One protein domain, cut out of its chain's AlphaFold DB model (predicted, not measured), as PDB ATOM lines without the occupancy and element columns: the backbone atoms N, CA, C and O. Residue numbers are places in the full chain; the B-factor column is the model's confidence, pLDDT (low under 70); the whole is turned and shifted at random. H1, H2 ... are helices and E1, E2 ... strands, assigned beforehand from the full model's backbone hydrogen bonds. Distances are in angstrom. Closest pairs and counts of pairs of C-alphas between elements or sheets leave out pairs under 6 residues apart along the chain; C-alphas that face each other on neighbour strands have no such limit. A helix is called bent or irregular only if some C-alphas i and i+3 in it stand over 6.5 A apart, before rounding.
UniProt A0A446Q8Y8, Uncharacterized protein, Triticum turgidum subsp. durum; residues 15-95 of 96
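Overview. This is residues 15 to 95 of the 96 residues of an uncharacterized protein of Triticum turgidum subsp. durum (UniProt A0A446Q8Y8). What does one see first? Two longer helices, H1 and H5, lie staggered along one side of a long two-stranded hairpin, E1 and E2, and the short helices H2, H3 and H4 lie on the side of H1 away from the strands. The hairpin's other side is bare, and H1 and H5 meet only loosely. What is it built of? The 81 printed residues hold, in chain order, H1, H2, H3, H4, H5, E1 and E2; the sheet is E1 - E2, antiparallel, and the class is mixed, helices and strands. How large is it? It is compact, with a radius of gyration of the C-alphas of 12.6 A and spans of 36 by 26 by 17 A.

Arrangement. What stands near H1, residues 16 to 30? Its residues 27 to 28 touch H2, residues 34 to 38, only at the corner, the closest C-alphas being those of Leu 28 and Asn 36, 5.4 A apart. It is near H3, residues 40 to 43, and close but not clearly touching H4, residues 47 to 50, with the closest C-alphas, Ile 21 and Val 50, 7.2 A apart. How does H5, residues 54 to 67, stand? It runs the same way as H1 at a shallow tilt of 31 degrees, close but not clearly touching. With its residues 57 to 61 it only just touches H2, with 3 pairs of C-alphas within 8 A, the closest those of Val 37 and Phe 57, 6.6 A. How do the strands pair? E1, residues 71 to 81, and E2, residues 85 to 94, form a hairpin, antiparallel at 162 degrees, with N 74 and O 91 at 2.8 A and N 87 and O 79 at 2.9 A, within hydrogen-bond range. The closest C-alphas of H1 and E2 are Ser 22 and Ser 86, 5.9 A, and those of H5 and E2 are Ile 67 and Thr 94, 6.2 A. What of the helix backbones? H2 has every O i to N i+4 pair within hydrogen-bond range, H1 has 9 of 11 and H5 has 7 of 10; H3 and H4 are too short for such a pair.

Along the chain. Where do the helices run? H1 begins at C-alpha 16 (19.481, 49.374, 5.950) and is 21.2 A long, as is H5, which is only just irregular: C-alphas 56 and 59 are 6.8 A apart. Where do the strands run? E1 spans 28.7 A and bends by 53 degrees at residue 76; E2 spans 29.0 A and ends at C-alpha 94 (30.272, 17.773, -0.759).

Size, cuts and confidence. Is the printed part whole? It runs from 15 to 95 without a cut, and each link between named elements is tight. Which C-alphas are farthest apart? Those of Gln 15 and Asp 69, at 37.2 A. Where is confidence low? The model's pLDDT is under 70 at residues 15 to 34, 36 and 95, and its mean over the printed part is 71.9.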
ATOM      1  N   GLN A  15      17.991  51.423   2.524       40.16
ATOM      2  CA  GLN A  15      19.440  51.168   2.546       40.16
ATOM      3  C   GLN A  15      19.817  50.169   3.645       40.16
ATOM      4  O   GLN A  15      20.563  49.221   3.383       40.16
ATOM      5  N   SER A  16      19.227  50.296   4.835       43.81
ATOM      6  CA  SER A  16      19.481  49.374   5.950       43.81
ATOM      7  C   SER A  16      18.842  47.995   5.728       43.81
ATOM      8  O   SER A  16      19.479  46.974   5.991       43.81
ATOM      9  N   ASN A  17      17.639  47.930   5.140       50.75
ATOM     10  CA  ASN A  17      16.967  46.652   4.854       50.75
ATOM     11  C   ASN A  17      17.710  45.792   3.824       50.75
ATOM     12  O   ASN A  17      17.735  44.565   3.944       50.75
ATOM     13  N   ARG A  18      18.357  46.420   2.832       51.22
ATOM     14  CA  ARG A  18      19.108  45.698   1.797       51.22
ATOM     15  C   ARG A  18      20.239  44.884   2.398       51.22
ATOM     16  O   ARG A  18      20.391  43.715   2.052       51.22
ATOM     17  N   LEU A  19      21.007  45.475   3.311       45.94
ATOM     18  CA  LEU A  19      22.139  44.811   3.959       45.94
ATOM     19  C   LEU A  19      21.700  43.760   4.983       45.94
ATOM     20  O   LEU A  19      22.350  42.722   5.089       45.94
ATOM     21  N   VAL A  20      20.612  44.014   5.715       51.31
ATOM     22  CA  VAL A  20      20.123  43.131   6.784       51.31
ATOM     23  C   VAL A  20      19.527  41.843   6.205       51.31
ATOM     24  O   VAL A  20      20.018  40.759   6.517       51.31
ATOM     25  N   ILE A  21      18.576  41.949   5.274       54.53
ATOM     26  CA  ILE A  21      17.862  40.795   4.694       54.53
ATOM     27  C   ILE A  21      18.802  39.919   3.850       54.53
ATOM     28  O   ILE A  21      18.760  38.690   3.926       54.53
ATOM     29  N   SER A  22      19.697  40.523   3.057       51.72
ATOM     30  CA  SER A  22      20.579  39.739   2.178       51.72
ATOM     31  C   SER A  22      21.741  39.072   2.903       51.72
ATOM     32  O   SER A  22      22.143  37.973   2.518       51.72
ATOM     33  N   ARG A  23      22.247  39.666   3.994       49.91
ATOM     34  CA  ARG A  23      23.216  38.979   4.857       49.91
ATOM     35  C   ARG A  23      22.591  37.812   5.605       49.91
ATOM     36  O   ARG A  23      23.286  36.830   5.837       49.91
ATOM     37  N   GLN A  24      21.318  37.895   5.976       55.03
ATOM     38  CA  GLN A  24      20.674  36.892   6.823       55.03
ATOM     39  C   GLN A  24      20.548  35.535   6.124       55.03
ATOM     40  O   GLN A  24      21.054  34.547   6.651       55.03
ATOM     41  N   LEU A  25      20.009  35.477   4.901       56.47
ATOM     42  CA  LEU A  25      19.903  34.207   4.166       56.47
ATOM     43  C   LEU A  25      21.282  33.630   3.787       56.47
ATOM     44  O   LEU A  25      21.490  32.419   3.831       56.47
ATOM     45  N   ALA A  26      22.248  34.498   3.468       56.16
ATOM     46  CA  ALA A  26      23.612  34.086   3.150       56.16
ATOM     47  C   ALA A  26      24.360  33.516   4.359       56.16
ATOM     48  O   ALA A  26      25.015  32.485   4.232       56.16
ATOM     49  N   LEU A  27      24.232  34.114   5.544       49.59
ATOM     50  CA  LEU A  27      24.873  33.612   6.764       49.59
ATOM     51  C   LEU A  27      24.297  32.263   7.221       49.59
ATOM     52  O   LEU A  27      25.031  31.438   7.768       49.59
ATOM     53  N   LEU A  28      23.011  32.015   6.960       56.94
ATOM     54  CA  LEU A  28      22.365  30.727   7.224       56.94
ATOM     55  C   LEU A  28      22.941  29.607   6.361       56.94
ATOM     56  O   LEU A  28      23.268  28.533   6.864       56.94
ATOM     57  N   VAL A  29      23.071  29.873   5.061       58.25
ATOM     58  CA  VAL A  29      23.445  28.866   4.065       58.25
ATOM     59  C   VAL A  29      24.963  28.672   3.994       58.25
ATOM     60  O   VAL A  29      25.433  27.537   3.965       58.25
ATOM     61  N   MET A  30      25.752  29.751   4.040       54.19
ATOM     62  CA  MET A  30      27.222  29.704   3.931       54.19
ATOM     63  C   MET A  30      27.897  29.086   5.158       54.19
ATOM     64  O   MET A  30      28.964  28.490   5.033       54.19
ATOM     65  N   ALA A  31      27.297  29.211   6.347       52.94
ATOM     66  CA  ALA A  31      27.869  28.613   7.549       52.94
ATOM     67  C   ALA A  31      27.673  27.089   7.606       52.94
ATOM     68  O   ALA A  31      28.325  26.453   8.432       52.94
ATOM     69  N   ALA A  32      26.799  26.501   6.769       54.16
ATOM     70  CA  ALA A  32      26.473  25.069   6.777       54.16
ATOM     71  C   ALA A  32      26.139  24.528   8.186       54.16
ATOM     72  O   ALA A  32      26.437  23.384   8.536       54.16
ATOM     73  N   ARG A  33      25.570  25.380   9.045       62.25
ATOM     74  CA  ARG A  33      25.267  25.059  10.441       62.25
ATOM     75  C   ARG A  33      23.762  25.101  10.595       62.25
ATOM     76  O   ARG A  33      23.181  26.181  10.655       62.25
ATOM     77  N   TYR A  34      23.163  23.916  10.685       67.56
ATOM     78  CA  TYR A  34      21.745  23.717  10.992       67.56
ATOM     79  C   TYR A  34      21.255  24.620  12.139       67.56
ATOM     80  O   TYR A  34      20.135  25.104  12.091       67.56
ATOM     81  N   ASP A  35      22.120  24.925  13.115       72.19
ATOM     82  CA  ASP A  35      21.847  25.836  14.236       72.19
ATOM     83  C   ASP A  35      21.324  27.215  13.810       72.19
ATOM     84  O   ASP A  35      20.362  27.718  14.380       72.19
ATOM     85  N   ASN A  36      21.914  27.817  12.776       69.31
ATOM     86  CA  ASN A  36      21.493  29.143  12.334       69.31
ATOM     87  C   ASN A  36      20.073  29.093  11.749       69.31
ATOM     88  O   ASN A  36      19.284  30.004  11.983       69.31
ATOM     89  N   VAL A  37      19.758  28.030  11.000       72.00
ATOM     90  CA  VAL A  37      18.472  27.869  10.310       72.00
ATOM     91  C   VAL A  37      17.369  27.435  11.282       72.00
ATOM     92  O   VAL A  37      16.249  27.928  11.201       72.00
ATOM     93  N   ASN A  38      17.696  26.556  12.230       77.75
ATOM     94  CA  ASN A  38      16.782  26.086  13.273       77.75
ATOM     95  C   ASN A  38      16.412  27.191  14.262       77.75
ATOM     96  O   ASN A  38      15.258  27.293  14.662       77.75
ATOM     97  N   ASN A  39      17.380  28.037  14.620       79.00
ATOM     98  CA  ASN A  39      17.218  29.073  15.638       79.00
ATOM     99  C   ASN A  39      17.179  30.477  15.017       79.00
ATOM    100  O   ASN A  39      17.656  31.443  15.613       79.00
ATOM    101  N   TYR A  40      16.629  30.608  13.804       74.44
ATOM    102  CA  TYR A  40      16.655  31.865  13.046       74.44
ATOM    103  C   TYR A  40      16.012  33.039  13.805       74.44
ATOM    104  O   TYR A  40      16.479  34.168  13.678       74.44
ATOM    105  N   GLU A  41      14.992  32.777  14.632       80.50
ATOM    106  CA  GLU A  41      14.338  33.797  15.462       80.50
ATOM    107  C   GLU A  41      15.285  34.426  16.490       80.50
ATOM    108  O   GLU A  41      15.232  35.631  16.728       80.50
ATOM    109  N   GLU A  42      16.163  33.618  17.081       83.06
ATOM    110  CA  GLU A  42      17.116  34.046  18.109       83.06
ATOM    111  C   GLU A  42      18.394  34.619  17.490       83.06
ATOM    112  O   GLU A  42      19.020  35.530  18.031       83.06
ATOM    113  N   LYS A  43      18.798  34.067  16.344       74.69
ATOM    114  CA  LYS A  43      20.065  34.384  15.676       74.69
ATOM    115  C   LYS A  43      19.979  35.628  14.795       74.69
ATOM    116  O   LYS A  43      21.021  36.111  14.346       74.69
ATOM    117  N   MET A  44      18.775  36.143  14.523       72.44
ATOM    118  CA  MET A  44      18.575  37.266  13.607       72.44
ATOM    119  C   MET A  44      17.767  38.409  14.221       72.44
ATOM    120  O   MET A  44      16.647  38.199  14.690       72.44
ATOM    121  N   PRO A  45      18.262  39.657  14.137       73.06
ATOM    122  CA  PRO A  45      17.448  40.810  14.483       73.06
ATOM    123  C   PRO A  45      16.257  40.901  13.521       73.06
ATOM    124  O   PRO A  45      16.420  40.768  12.308       73.06
ATOM    125  N   HIS A  46      15.067  41.143  14.072       74.69
ATOM    126  CA  HIS A  46      13.816  41.294  13.317       74.69
ATOM    127  C   HIS A  46      13.409  40.066  12.480       74.69
ATOM    128  O   HIS A  46      12.678  40.204  11.501       74.69
ATOM    129  N   ALA A  47      13.819  38.856  12.883       75.06
ATOM    130  CA  ALA A  47      13.513  37.608  12.183       75.06
ATOM    131  C   ALA A  47      12.032  37.460  11.795       75.06
ATOM    132  O   ALA A  47      11.732  37.186  10.641       75.06
ATOM    133  N   LYS A  48      11.101  37.727  12.723       79.75
ATOM    134  CA  LYS A  48       9.646  37.641  12.476       79.75
ATOM    135  C   LYS A  48       9.087  38.745  11.585       79.75
ATOM    136  O   LYS A  48       8.010  38.590  11.025       79.75
ATOM    137  N   THR A  49       9.793  39.864  11.469       80.81
ATOM    138  CA  THR A  49       9.413  40.950  10.560       80.81
ATOM    139  C   THR A  49       9.711  40.559   9.117       80.81
ATOM    140  O   THR A  49       8.898  40.815   8.240       80.81
ATOM    141  N   VAL A  50      10.863  39.926   8.882       74.44
ATOM    142  CA  VAL A  50      11.330  39.538   7.539       74.44
ATOM    143  C   VAL A  50      10.790  38.162   7.128       74.44
ATOM    144  O   VAL A  50      10.465  37.942   5.964       74.44
ATOM    145  N   HIS A  51      10.658  37.252   8.091       76.06
ATOM    146  CA  HIS A  51      10.172  35.884   7.931       76.06
ATOM    147  C   HIS A  51       9.125  35.580   9.020       76.06
ATOM    148  O   HIS A  51       9.469  35.024  10.070       76.06
ATOM    149  N   PRO A  52       7.845  35.952   8.800       81.81
ATOM    150  CA  PRO A  52       6.759  35.739   9.766       81.81
ATOM    151  C   PRO A  52       6.566  34.275  10.170       81.81
ATOM    152  O   PRO A  52       6.063  33.986  11.255       81.81
ATOM    153  N   SER A  53       6.983  33.362   9.298       82.44
ATOM    154  CA  SER A  53       6.890  31.921   9.465       82.44
ATOM    155  C   SER A  53       8.085  31.215   8.793       82.44
ATOM    156  O   SER A  53       8.782  31.813   7.960       82.44
ATOM    157  N   PRO A  54       8.397  29.967   9.200       79.50
ATOM    158  CA  PRO A  54       9.670  29.321   8.878       79.50
ATOM    159  C   PRO A  54       9.718  28.620   7.511       79.50
ATOM    160  O   PRO A  54      10.738  28.017   7.178       79.50
ATOM    161  N   GLU A  55       8.655  28.656   6.708       80.12
ATOM    162  CA  GLU A  55       8.535  27.865   5.473       80.12
ATOM    163  C   GLU A  55       9.662  28.116   4.468       80.12
ATOM    164  O   GLU A  55      10.104  27.202   3.771       80.12
ATOM    165  N   HIS A  56      10.188  29.339   4.451       74.94
ATOM    166  CA  HIS A  56      11.285  29.753   3.584       74.94
ATOM    167  C   HIS A  56      12.627  29.093   3.948       74.94
ATOM    168  O   HIS A  56      13.562  29.100   3.146       74.94
ATOM    169  N   PHE A  57      12.720  28.480   5.131       76.69
ATOM    170  CA  PHE A  57      13.904  27.775   5.612       76.69
ATOM    171  C   PHE A  57      13.853  26.259   5.394       76.69
ATOM    172  O   PHE A  57      14.875  25.589   5.567       76.69
ATOM    173  N   TYR A  58      12.713  25.695   4.988       80.44
ATOM    174  CA  TYR A  58      12.604  24.256   4.726       80.44
ATOM    175  C   TYR A  58      13.385  23.794   3.488       80.44
ATOM    176  O   TYR A  58      14.078  22.779   3.587       80.44
ATOM    177  N   PRO A  59      13.376  24.508   2.342       81.19
ATOM    178  CA  PRO A  59      14.151  24.069   1.183       81.19
ATOM    179  C   PRO A  59      15.669  24.020   1.449       81.19
ATOM    180  O   PRO A  59      16.282  23.000   1.127       81.19
ATOM    181  N   PRO A  60      16.293  25.029   2.099       76.00
ATOM    182  CA  PRO A  60      17.689  24.929   2.525       76.00
ATOM    183  C   PRO A  60      17.964  23.762   3.483       76.00
ATOM    184  O   PRO A  60      18.993  23.108   3.343       76.00
ATOM    185  N   HIS A  61      17.054  23.458   4.415       78.31
ATOM    186  CA  HIS A  61      17.185  22.300   5.310       78.31
ATOM    187  C   HIS A  61      17.241  20.974   4.556       78.31
ATOM    188  O   HIS A  61      18.098  20.138   4.842       78.31
ATOM    189  N   VAL A  62      16.349  20.792   3.579       83.12
ATOM    190  CA  VAL A  62      16.325  19.589   2.738       83.12
ATOM    191  C   VAL A  62      17.607  19.488   1.918       83.12
ATOM    192  O   VAL A  62      18.207  18.418   1.865       83.12
ATOM    193  N   ALA A  63      18.059  20.596   1.322       79.81
ATOM    194  CA  ALA A  63      19.300  20.623   0.556       79.81
ATOM    195  C   ALA A  63      20.505  20.229   1.424       79.81
ATOM    196  O   ALA A  63      21.237  19.315   1.055       79.81
ATOM    197  N   LEU A  64      20.667  20.852   2.598       77.06
ATOM    198  CA  LEU A  64      21.740  20.534   3.549       77.06
ATOM    199  C   LEU A  64      21.692  19.069   4.006       77.06
ATOM    200  O   LEU A  64      22.728  18.408   4.017       77.06
ATOM    201  N   GLY A  65      20.499  18.551   4.317       78.62
ATOM    202  CA  GLY A  65      20.304  17.159   4.728       78.62
ATOM    203  C   GLY A  65      20.619  16.143   3.626       78.62
ATOM    204  O   GLY A  65      21.119  15.061   3.921       78.62
ATOM    205  N   ALA A  66      20.374  16.489   2.360       83.81
ATOM    206  CA  ALA A  66      20.615  15.602   1.222       83.81
ATOM    207  C   ALA A  66      22.104  15.444   0.859       83.81
ATOM    208  O   ALA A  66      22.481  14.428   0.282       83.81
ATOM    209  N   ILE A  67      22.948  16.429   1.176       79.56
ATOM    210  CA  ILE A  67      24.381  16.427   0.817       79.56
ATOM    211  C   ILE A  67      25.217  15.572   1.780       79.56
ATOM    212  O   ILE A  67      26.282  15.090   1.404       79.56
ATOM    213  N   GLY A  68      24.744  15.358   3.009       73.38
ATOM    214  CA  GLY A  68      25.462  14.578   4.017       73.38
ATOM    215  C   GLY A  68      26.554  15.378   4.732       73.38
ATOM    216  O   GLY A  68      26.372  16.555   5.048       73.38
ATOM    217  N   ASP A  69      27.678  14.733   5.047       71.00
ATOM    218  CA  ASP A  69      28.705  15.319   5.908       71.00
ATOM    219  C   ASP A  69      29.504  16.434   5.211       71.00
ATOM    220  O   ASP A  69      30.043  16.267   4.120       71.00
ATOM    221  N   LYS A  70      29.649  17.569   5.910       72.00
ATOM    222  CA  LYS A  70      30.399  18.768   5.475       72.00
ATOM    223  C   LYS A  70      29.875  19.378   4.159       72.00
ATOM    224  O   LYS A  70      30.662  19.559   3.225       72.00
ATOM    225  N   PRO A  71      28.588  19.764   4.091       74.25
ATOM    226  CA  PRO A  71      28.065  20.433   2.913       74.25
ATOM    227  C   PRO A  71      28.762  21.783   2.737       74.25
ATOM    228  O   PRO A  71      28.905  22.562   3.683       74.25
ATOM    229  N   LYS A  72      29.200  22.059   1.513       76.25
ATOM    230  CA  LYS A  72      29.654  23.373   1.075       76.25
ATOM    231  C   LYS A  72      28.516  24.013   0.295       76.25
ATOM    232  O   LYS A  72      27.888  23.362  -0.530       76.25
ATOM    233  N   ALA A  73      28.261  25.287   0.553       77.94
ATOM    234  CA  ALA A  73      27.385  26.096  -0.274       77.94
ATOM    235  C   ALA A  73      28.218  27.190  -0.941       77.94
ATOM    236  O   ALA A  73      29.104  27.770  -0.316       77.94
ATOM    237  N   GLU A  74      27.926  27.482  -2.199       80.06
ATOM    238  CA  GLU A  74      28.544  28.548  -2.984       80.06
ATOM    239  C   GLU A  74      27.435  29.458  -3.510       80.06
ATOM    240  O   GLU A  74      26.478  28.982  -4.117       80.06
ATOM    241  N   LEU A  75      27.527  30.763  -3.257       80.88
ATOM    242  CA  LEU A  75      26.579  31.737  -3.797       80.88
ATOM    243  C   LEU A  75      26.831  31.895  -5.303       80.88
ATOM    244  O   LEU A  75      27.888  32.381  -5.696       80.88
ATOM    245  N   ILE A  76      25.868  31.497  -6.136       86.88
ATOM    246  CA  ILE A  76      25.982  31.553  -7.606       86.88
ATOM    247  C   ILE A  76      25.218  32.724  -8.223       86.88
ATOM    248  O   ILE A  76      25.518  33.137  -9.339       86.88
ATOM    249  N   HIS A  77      24.229  33.263  -7.510       84.06
ATOM    250  CA  HIS A  77      23.476  34.437  -7.942       84.06
ATOM    251  C   HIS A  77      22.963  35.210  -6.736       84.06
ATOM    252  O   HIS A  77      22.457  34.606  -5.789       84.06
ATOM    253  N   HIS A  78      23.041  36.537  -6.807       81.69
ATOM    254  CA  HIS A  78      22.416  37.434  -5.845       81.69
ATOM    255  C   HIS A  78      21.825  38.647  -6.556       81.69
ATOM    256  O   HIS A  78      22.513  39.330  -7.312       81.69
ATOM    257  N   SER A  79      20.548  38.926  -6.314       80.81
ATOM    258  CA  SER A  79      19.889  40.133  -6.810       80.81
ATOM    259  C   SER A  79      18.815  40.624  -5.852       80.81
ATOM    260  O   SER A  79      18.421  39.927  -4.917       80.81
ATOM    261  N   TRP A  80      18.330  41.835  -6.120       78.44
ATOM    262  CA  TRP A  80      17.221  42.438  -5.399       78.44
ATOM    263  C   TRP A  80      16.170  43.007  -6.345       78.44
ATOM    264  O   TRP A  80      16.531  43.674  -7.313       78.44
ATOM    265  N   ALA A  81      14.893  42.795  -6.040       78.94
ATOM    266  CA  ALA A  81      13.773  43.402  -6.768       78.94
ATOM    267  C   ALA A  81      12.616  43.734  -5.811       78.94
ATOM    268  O   ALA A  81      12.774  43.607  -4.599       78.94
ATOM    269  N   GLU A  82      11.492  44.221  -6.347       81.94
ATOM    270  CA  GLU A  82      10.230  44.429  -5.610       81.94
ATOM    271  C   GLU A  82      10.384  45.175  -4.270       81.94
ATOM    272  O   GLU A  82       9.733  44.874  -3.274       81.94
ATOM    273  N   ALA A  83      11.293  46.157  -4.258       78.00
ATOM    274  CA  ALA A  83      11.737  46.973  -3.124       78.00
ATOM    275  C   ALA A  83      12.421  46.223  -1.966       78.00
ATOM    276  O   ALA A  83      13.445  46.696  -1.467       78.00
ATOM    277  N   ASN A  84      11.882  45.089  -1.537       70.50
ATOM    278  CA  ASN A  84      12.259  44.407  -0.304       70.50
ATOM    279  C   ASN A  84      12.700  42.946  -0.518       70.50
ATOM    280  O   ASN A  84      12.931  42.208   0.436       70.50
ATOM    281  N   MET A  85      12.905  42.560  -1.781       75.19
ATOM    282  CA  MET A  85      13.168  41.185  -2.164       75.19
ATOM    283  C   MET A  85      14.611  40.836  -2.377       75.19
ATOM    284  O   MET A  85      15.227  41.375  -3.287       75.19
ATOM    285  N   SER A  86      15.106  39.848  -1.632       77.62
ATOM    286  CA  SER A  86      16.392  39.212  -1.901       77.62
ATOM    287  C   SER A  86      16.199  37.906  -2.671       77.62
ATOM    288  O   SER A  86      15.491  37.007  -2.224       77.62
ATOM    289  N   TYR A  87      16.911  37.770  -3.786       80.56
ATOM    290  CA  TYR A  87      17.041  36.528  -4.544       80.56
ATOM    291  C   TYR A  87      18.459  36.019  -4.373       80.56
ATOM    292  O   TYR A  87      19.399  36.685  -4.801       80.56
ATOM    293  N   ALA A  88      18.622  34.860  -3.748       81.12
ATOM    294  CA  ALA A  88      19.920  34.227  -3.585       81.12
ATOM    295  C   ALA A  88      19.834  32.767  -4.023       81.12
ATOM    296  O   ALA A  88      19.002  32.013  -3.518       81.12
ATOM    297  N   SER A  89      20.706  32.379  -4.946       83.88
ATOM    298  CA  SER A  89      20.821  31.000  -5.415       83.88
ATOM    299  C   SER A  89      22.153  30.434  -4.964       83.88
ATOM    300  O   SER A  89      23.189  31.087  -5.114       83.88
ATOM    301  N   TYR A  90      22.126  29.207  -4.454       81.19
ATOM    302  CA  TYR A  90      23.310  28.517  -3.963       81.19
ATOM    303  C   TYR A  90      23.527  27.218  -4.725       81.19
ATOM    304  O   TYR A  90      22.583  26.472  -4.987       81.19
ATOM    305  N   HIS A  91      24.782  26.950  -5.060       83.88
ATOM    306  CA  HIS A  91      25.238  25.647  -5.505       83.88
ATOM    307  C   HIS A  91      25.808  24.908  -4.303       83.88
ATOM    308  O   HIS A  91      26.683  25.427  -3.613       83.88
ATOM    309  N   PHE A  92      25.285  23.720  -4.030       80.38
ATOM    310  CA  PHE A  92      25.740  22.923  -2.910       80.38
ATOM    311  C   PHE A  92      26.566  21.728  -3.377       80.38
ATOM    312  O   PHE A  92      26.166  21.031  -4.308       80.38
ATOM    313  N   THR A  93      27.678  21.468  -2.697       81.69
ATOM    314  CA  THR A  93      28.587  20.357  -2.990       81.69
ATOM    315  C   THR A  93      29.051  19.674  -1.707       81.69
ATOM    316  O   THR A  93      28.997  20.246  -0.615       81.69
ATOM    317  N   THR A  94      29.509  18.432  -1.823       79.38
ATOM    318  CA  THR A  94      30.272  17.773  -0.759       79.38
ATOM    319  C   THR A  94      31.697  18.318  -0.744       79.38
ATOM    320  O   THR A  94      32.215  18.759  -1.771       79.38
ATOM    321  N   LYS A  95      32.350  18.296   0.418       65.88
ATOM    322  CA  LYS A  95      33.797  18.519   0.485       65.88
ATOM    323  C   LYS A  95      34.509  17.282  -0.083       65.88
ATOM    324  O   LYS A  95      34.137  16.180   0.313       65.88
TER     325      LYS A  95